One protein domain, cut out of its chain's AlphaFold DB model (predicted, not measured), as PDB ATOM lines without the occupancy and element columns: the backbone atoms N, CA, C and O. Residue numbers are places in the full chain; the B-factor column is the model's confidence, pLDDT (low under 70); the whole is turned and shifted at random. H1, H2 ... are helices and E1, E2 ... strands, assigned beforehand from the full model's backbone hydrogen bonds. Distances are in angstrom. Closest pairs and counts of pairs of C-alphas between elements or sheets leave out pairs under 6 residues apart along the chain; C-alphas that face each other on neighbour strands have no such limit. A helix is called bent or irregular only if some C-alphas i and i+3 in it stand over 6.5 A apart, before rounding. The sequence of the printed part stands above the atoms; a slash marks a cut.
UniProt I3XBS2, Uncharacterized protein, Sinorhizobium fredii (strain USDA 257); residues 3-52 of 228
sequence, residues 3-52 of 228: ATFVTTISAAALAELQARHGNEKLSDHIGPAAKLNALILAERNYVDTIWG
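AT A GLANCE: This is residues 3 to 52 of the 228 residues of an uncharacterized protein of Sinorhizobium fredii (strain USDA 257) (UniProt I3XBS2). A narrow ribbon of two antiparallel strands, E1 and E2, makes the waist of a rod, with a helix toward each end: H1 and the loop of residues 22 to 34 at one end, and H2, which folds back after E2, at the other. The printed part has 50 residues with two named helices and two named strands, which come along the chain as E1, H1, E2, H2; the class is mixed, helices and strands. The whole is only just loose, close to extended, with a radius of gyration of the C-alphas of 14.2 A. The C-alphas span 40 by 17 by 15 A.

IN THESE COORDINATES: Begin with the sheet: find C-alpha 3 at (83.873, -16.632, 9.983), where strand E1, residues 3 to 8, begins, and go 16.5 A to C-alpha 8. Its neighbour E2, residues 35 to 42, is the longest strand and runs 20.8 A from C-alpha 35 at (86.787, -32.225, 14.070) to C-alpha 42. Now look at residues 11 to 21 for H1, the longest helix, 15.3 A from first to last C-alpha. H2, residues 44 to 51, measures 10.9 A and ends at C-alpha 51 at (84.366, -21.273, -2.242).

HOW THE PARTS SIT: Look first across the sheet, where E1 and E2 are antiparallel, with 156 degrees between their N-to-C directions. C-alphas 3 and 41 face each other at 4.8 A, and further along C-alphas 8 and 35 face each other at 5.5 A. Between them you will find N 4 and O 40 within hydrogen-bond range at 2.8 A, and N 37 and O 6 at 2.8 A. From E1, a tight link of 2 residues leads to H1. From E2, a tight link of 1 residue leads to H2. E1 and H2 are apart, but only just, with their closest C-alphas 8.5 A from each other. H1 and H2 are apart. In H1 every O i to N i+4 pair is within hydrogen-bond range; in H2 it is 2 of 4. Neither helix is bent or irregular.

THE WHOLE: Measure the length from C-alpha 20 of Arg 20 to C-alpha 45 of Asn 45, the two farthest apart, at 40.6 A. The first and last printed C-alphas, of Ala 3 and Gly 52, are 15.9 A apart. The printed part has no cut. The link from H1 to E2 is long, 13 residues, and its C-alphas lie 6 to 19 A from the mean of the C-alphas. In the B-factor column of this model the mean pLDDT of the printed part is 76.6; look for values under 70 at residue 4, residues 26 to 27 and residues 50 to 52, of which 50 and 51 belong to H2.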
ATOM      1  N   ALA A   3      83.203 -15.518   9.333       73.75
ATOM      2  CA  ALA A   3      83.873 -16.632   9.983       73.75
ATOM      3  C   ALA A   3      83.398 -17.934   9.336       73.75
ATOM      4  O   ALA A   3      82.202 -18.228   9.344       73.75
ATOM      5  N   THR A   4      84.332 -18.693   8.772       69.88
ATOM      6  CA  THR A   4      84.073 -19.999   8.164       69.88
ATOM      7  C   THR A   4      84.733 -21.076   9.008       69.88
ATOM      8  O   THR A   4      85.938 -21.030   9.247       69.88
ATOM      9  N   PHE A   5      83.947 -22.066   9.422       76.69
ATOM     10  CA  PHE A   5      84.421 -23.233  10.155       76.69
ATOM     11  C   PHE A   5      84.469 -24.412   9.187       76.69
ATOM     12  O   PHE A   5      83.444 -24.807   8.636       76.69
ATOM     13  N   VAL A   6      85.661 -24.959   8.961       75.31
ATOM     14  CA  VAL A   6      85.850 -26.162   8.149       75.31
ATOM     15  C   VAL A   6      86.074 -27.319   9.100       75.31
ATOM     16  O   VAL A   6      87.064 -27.339   9.831       75.31
ATOM     17  N   THR A   7      85.170 -28.288   9.087       78.81
ATOM     18  CA  THR A   7      85.301 -29.515   9.870       78.81
ATOM     19  C   THR A   7      85.585 -30.697   8.955       78.81
ATOM     20  O   THR A   7      84.993 -30.801   7.881       78.81
ATOM     21  N   THR A   8      86.462 -31.602   9.375       79.94
ATOM     22  CA  THR A   8      86.781 -32.833   8.641       79.94
ATOM     23  C   THR A   8      86.424 -34.061   9.468       79.94
ATOM     24  O   THR A   8      86.395 -34.028  10.699       79.94
ATOM     25  N   ILE A   9      86.151 -35.168   8.782       81.06
ATOM     26  CA  ILE A   9      85.981 -36.486   9.387       81.06
ATOM     27  C   ILE A   9      86.935 -37.460   8.699       81.06
ATOM     28  O   ILE A   9      87.124 -37.400   7.484       81.06
ATOM     29  N   SER A  10      87.577 -38.339   9.467       80.25
ATOM     30  CA  SER A  10      88.447 -39.360   8.885       80.25
ATOM     31  C   SER A  10      87.618 -40.437   8.184       80.25
ATOM     32  O   SER A  10      86.500 -40.736   8.597       80.25
ATOM     33  N   ALA A  11      88.181 -41.073   7.154       80.44
ATOM     34  CA  ALA A  11      87.513 -42.173   6.454       80.44
ATOM     35  C   ALA A  11      87.131 -43.327   7.402       80.44
ATOM     36  O   ALA A  11      86.062 -43.911   7.261       80.44
ATOM     37  N   ALA A  12      87.970 -43.609   8.405       81.62
ATOM     38  CA  ALA A  12      87.689 -44.617   9.425       81.62
ATOM     39  C   ALA A  12      86.495 -44.230  10.314       81.62
ATOM     40  O   ALA A  12      85.595 -45.041  10.507       81.62
ATOM     41  N   ALA A  13      86.448 -42.983  10.800       79.94
ATOM     42  CA  ALA A  13      85.328 -42.495  11.607       79.94
ATOM     43  C   ALA A  13      84.028 -42.422  10.792       79.94
ATOM     44  O   ALA A  13      82.952 -42.717  11.306       79.94
ATOM     45  N   LEU A  14      84.124 -42.080   9.505       83.25
ATOM     46  CA  LEU A  14      82.986 -42.074   8.592       83.25
ATOM     47  C   LEU A  14      82.430 -43.488   8.369       83.25
ATOM     48  O   LEU A  14      81.223 -43.686   8.472       83.25
ATOM     49  N   ALA A  15      83.305 -44.465   8.114       83.94
ATOM     50  CA  ALA A  15      82.917 -45.864   7.946       83.94
ATOM     51  C   ALA A  15      82.287 -46.437   9.227       83.94
ATOM     52  O   ALA A  15      81.303 -47.172   9.164       83.94
ATOM     53  N   GLU A  16      82.810 -46.060  10.395       85.25
ATOM     54  CA  GLU A  16      82.250 -46.454  11.686       85.25
ATOM     55  C   GLU A  16      80.858 -45.849  11.928       85.25
ATOM     56  O   GLU A  16      79.950 -46.557  12.364       85.25
ATOM     57  N   LEU A  17      80.648 -44.571  11.594       83.75
ATOM     58  CA  LEU A  17      79.321 -43.948  11.663       83.75
ATOM     59  C   LEU A  17      78.327 -44.622  10.719       83.75
ATOM     60  O   LEU A  17      77.205 -44.910  11.125       83.75
ATOM     61  N   GLN A  18      78.736 -44.914   9.483       84.25
ATOM     62  CA  GLN A  18      77.890 -45.610   8.511       84.25
ATOM     63  C   GLN A  18      77.512 -47.015   8.993       84.25
ATOM     64  O   GLN A  18      76.354 -47.412   8.887       84.25
ATOM     65  N   ALA A  19      78.458 -47.750   9.584       85.50
ATOM     66  CA  ALA A  19      78.193 -49.067  10.153       85.50
ATOM     67  C   ALA A  19      77.230 -49.013  11.356       85.50
ATOM     68  O   ALA A  19      76.434 -49.930  11.538       85.50
ATOM     69  N   ARG A  20      77.289 -47.946  12.167       83.81
ATOM     70  CA  ARG A  20      76.439 -47.767  13.359       83.81
ATOM     71  C   ARG A  20      75.026 -47.263  13.044       83.81
ATOM     72  O   ARG A  20      74.098 -47.660  13.739       83.81
ATOM     73  N   HIS A  21      74.867 -46.410  12.032       83.06
ATOM     74  CA  HIS A  21      73.609 -45.704  11.733       83.06
ATOM     75  C   HIS A  21      72.905 -46.182  10.446       83.06
ATOM     76  O   HIS A  21      71.772 -45.790  10.166       83.06
ATOM     77  N   GLY A  22      73.529 -47.065   9.659       77.75
ATOM     78  CA  GLY A  22      72.900 -47.699   8.499       77.75
ATOM     79  C   GLY A  22      72.426 -46.697   7.436       77.75
ATOM     80  O   GLY A  22      73.223 -45.932   6.902       77.75
ATOM     81  N   ASN A  23      71.125 -46.728   7.115       71.19
ATOM     82  CA  ASN A  23      70.497 -45.902   6.070       71.19
ATOM     83  C   ASN A  23      70.013 -44.523   6.566       71.19
ATOM     84  O   ASN A  23      69.357 -43.802   5.809       71.19
ATOM     85  N   GLU A  24      70.276 -44.162   7.825       76.25
ATOM     86  CA  GLU A  24      69.963 -42.826   8.340       76.25
ATOM     87  C   GLU A  24      70.791 -41.754   7.614       76.25
ATOM     88  O   GLU A  24      71.871 -42.014   7.070       76.25
ATOM     89  N   LYS A  25      70.279 -40.517   7.558       74.75
ATOM     90  CA  LYS A  25      70.994 -39.423   6.895       74.75
ATOM     91  C   LYS A  25      72.282 -39.134   7.656       74.75
ATOM     92  O   LYS A  25      72.270 -38.612   8.763       74.75
ATOM     93  N   LEU A  26      73.411 -39.411   7.015       68.62
ATOM     94  CA  LEU A  26      74.736 -39.252   7.615       68.62
ATOM     95  C   LEU A  26      75.015 -37.824   8.120       68.62
ATOM     96  O   LEU A  26      75.744 -37.654   9.095       68.62
ATOM     97  N   SER A  27      74.401 -36.811   7.497       68.06
ATOM     98  CA  SER A  27      74.447 -35.409   7.936       68.06
ATOM     99  C   SER A  27      73.996 -35.209   9.380       68.06
ATOM    100  O   SER A  27      74.496 -34.311  10.051       68.06
ATOM    101  N   ASP A  28      73.092 -36.052   9.867       77.62
ATOM    102  CA  ASP A  28      72.428 -35.872  11.157       77.62
ATOM    103  C   ASP A  28      73.311 -36.385  12.312       77.62
ATOM    104  O   ASP A  28      73.130 -36.006  13.467       77.62
ATOM    105  N   HIS A  29      74.331 -37.191  11.990       76.75
ATOM    106  CA  HIS A  29      75.220 -37.844  12.959       76.75
ATOM    107  C   HIS A  29      76.689 -37.423  12.824       76.75
ATOM    108  O   HIS A  29      77.513 -37.762  13.673       76.75
ATOM    109  N   ILE A  30      77.042 -36.675  11.772       75.69
ATOM    110  CA  ILE A  30      78.433 -36.294  11.497       75.69
ATOM    111  C   ILE A  30      78.957 -35.224  12.463       75.69
ATOM    112  O   ILE A  30      80.152 -35.197  12.743       75.69
ATOM    113  N   GLY A  31      78.077 -34.369  13.001       76.44
ATOM    114  CA  GLY A  31      78.446 -33.205  13.816       76.44
ATOM    115  C   GLY A  31      79.361 -33.530  15.007       76.44
ATOM    116  O   GLY A  31      80.424 -32.924  15.114       76.44
ATOM    117  N   PRO A  32      79.019 -34.506  15.869       77.56
ATOM    118  CA  PRO A  32      79.858 -34.883  17.013       77.56
ATOM    119  C   PRO A  32      81.187 -35.562  16.646       77.56
ATOM    120  O   PRO A  32      82.106 -35.590  17.460       77.56
ATOM    121  N   ALA A  33      81.285 -36.147  15.450       75.44
ATOM    122  CA  ALA A  33      82.467 -36.881  14.998       75.44
ATOM    123  C   ALA A  33      83.406 -36.035  14.124       75.44
ATOM    124  O   ALA A  33      84.588 -36.361  13.981       75.44
ATOM    125  N   ALA A  34      82.888 -34.959  13.531       79.62
ATOM    126  CA  ALA A  34      83.665 -34.024  12.746       79.62
ATOM    127  C   ALA A  34      84.547 -33.173  13.670       79.62
ATOM    128  O   ALA A  34      84.094 -32.617  14.670       79.62
ATOM    129  N   LYS A  35      85.831 -33.060  13.335       81.00
ATOM    130  CA  LYS A  35      86.787 -32.225  14.070       81.00
ATOM    131  C   LYS A  35      86.991 -30.914  13.335       81.00
ATOM    132  O   LYS A  35      87.039 -30.899  12.106       81.00
ATOM    133  N   LEU A  36      87.137 -29.817  14.079       77.94
ATOM    134  CA  LEU A  36      87.521 -28.538  13.490       77.94
ATOM    135  C   LEU A  36      88.908 -28.679  12.854       77.94
ATOM    136  O   LEU A  36      89.872 -29.033  13.524       77.94
ATOM    137  N   ASN A  37      88.975 -28.410  11.557       78.25
ATOM    138  CA  ASN A  37      90.185 -28.501  10.754       78.25
ATOM    139  C   ASN A  37      90.759 -27.116  10.454       78.25
ATOM    140  O   ASN A  37      91.970 -26.934  10.477       78.25
ATOM    141  N   ALA A  38      89.893 -26.139  10.177       72.94
ATOM    142  CA  ALA A  38      90.307 -24.759   9.965       72.94
ATOM    143  C   ALA A  38      89.224 -23.770  10.406       72.94
ATOM    144  O   ALA A  38      88.026 -24.026  10.257       72.94
ATOM    145  N   LEU A  39      89.670 -22.615  10.895       79.88
ATOM    146  CA  LEU A  39      88.862 -21.416  11.075       79.88
ATOM    147  C   LEU A  39      89.410 -20.341  10.138       79.88
ATOM    148  O   LEU A  39      90.577 -19.971  10.243       79.88
ATOM    149  N   ILE A  40      88.574 -19.842   9.233       70.44
ATOM    150  CA  ILE A  40      88.945 -18.774   8.304       70.44
ATOM    151  C   ILE A  40      88.156 -17.527   8.682       70.44
ATOM    152  O   ILE A  40      86.926 -17.530   8.640       70.44
ATOM    153  N   LEU A  41      88.874 -16.463   9.036       78.38
ATOM    154  CA  LEU A  41      88.322 -15.130   9.244       78.38
ATOM    155  C   LEU A  41      88.729 -14.269   8.059       78.38
ATOM    156  O   LEU A  41      89.909 -13.988   7.871       78.38
ATOM    157  N   ALA A  42      87.760 -13.874   7.242       70.62
ATOM    158  CA  ALA A  42      88.058 -13.096   6.053       70.62
ATOM    159  C   ALA A  42      86.932 -12.137   5.681       70.62
ATOM    160  O   ALA A  42      85.792 -12.216   6.155       70.62
ATOM    161  N   GLU A  43      87.253 -11.196   4.805       73.62
ATOM    162  CA  GLU A  43      86.244 -10.363   4.176       73.62
ATOM    163  C   GLU A  43      85.365 -11.181   3.229       73.62
ATOM    164  O   GLU A  43      85.792 -12.179   2.650       73.62
ATOM    165  N   ARG A  44      84.112 -10.742   3.058       70.75
ATOM    166  CA  ARG A  44      83.115 -11.448   2.238       70.75
ATOM    167  C   ARG A  44      83.628 -11.710   0.821       70.75
ATOM    168  O   ARG A  44      83.522 -12.833   0.344       70.75
ATOM    169  N   ASN A  45      84.243 -10.695   0.221       73.62
ATOM    170  CA  ASN A  45      84.756 -10.746  -1.144       73.62
ATOM    171  C   ASN A  45      85.875 -11.784  -1.290       73.62
ATOM    172  O   ASN A  45      85.952 -12.449  -2.314       73.62
ATOM    173  N   TYR A  46      86.707 -11.958  -0.257       71.38
ATOM    174  CA  TYR A  46      87.745 -12.985  -0.246       71.38
ATOM    175  C   TYR A  46      87.132 -14.381  -0.118       71.38
ATOM    176  O   TYR A  46      87.480 -15.270  -0.873       71.38
ATOM    177  N   VAL A  47      86.144 -14.585   0.759       71.62
ATOM    178  CA  VAL A  47      85.470 -15.894   0.890       71.62
ATOM    179  C   VAL A  47      84.789 -16.330  -0.419       71.62
ATOM    180  O   VAL A  47      84.759 -17.521  -0.725       71.62
ATOM    181  N   ASP A  48      84.272 -15.392  -1.212       73.56
ATOM    182  CA  ASP A  48      83.636 -15.687  -2.504       73.56
ATOM    183  C   ASP A  48      84.619 -16.237  -3.556       73.56
ATOM    184  O   ASP A  48      84.205 -17.034  -4.401       73.56
ATOM    185  N   THR A  49      85.913 -15.887  -3.484       74.38
ATOM    186  CA  THR A  49      86.931 -16.422  -4.408       74.38
ATOM    187  C   THR A  49      87.309 -17.866  -4.083       74.38
ATOM    188  O   THR A  49      87.547 -18.652  -4.996       74.38
ATOM    189  N   ILE A  50      87.327 -18.231  -2.798       69.38
ATOM    190  CA  ILE A  50      87.803 -19.542  -2.330       69.38
ATOM    191  C   ILE A  50      86.735 -20.627  -2.527       69.38
ATOM    192  O   ILE A  50      87.055 -21.764  -2.860       69.38
ATOM    193  N   TRP A  51      85.458 -20.288  -2.317       68.56
ATOM    194  CA  TRP A  51      84.366 -21.273  -2.242       68.56
ATOM    195  C   TRP A  51      83.380 -21.211  -3.415       68.56
ATOM    196  O   TRP A  51      82.460 -22.024  -3.496       68.56
ATOM    197  N   GLY A  52      83.577 -20.264  -4.338       65.94
ATOM    198  CA  GLY A  52      82.716 -20.057  -5.498       65.94
ATOM    199  C   GLY A  52      81.370 -19.400  -5.165       65.94
ATOM    200  O   GLY A  52      80.899 -19.365  -4.027       65.94
TER     201      GLY A  52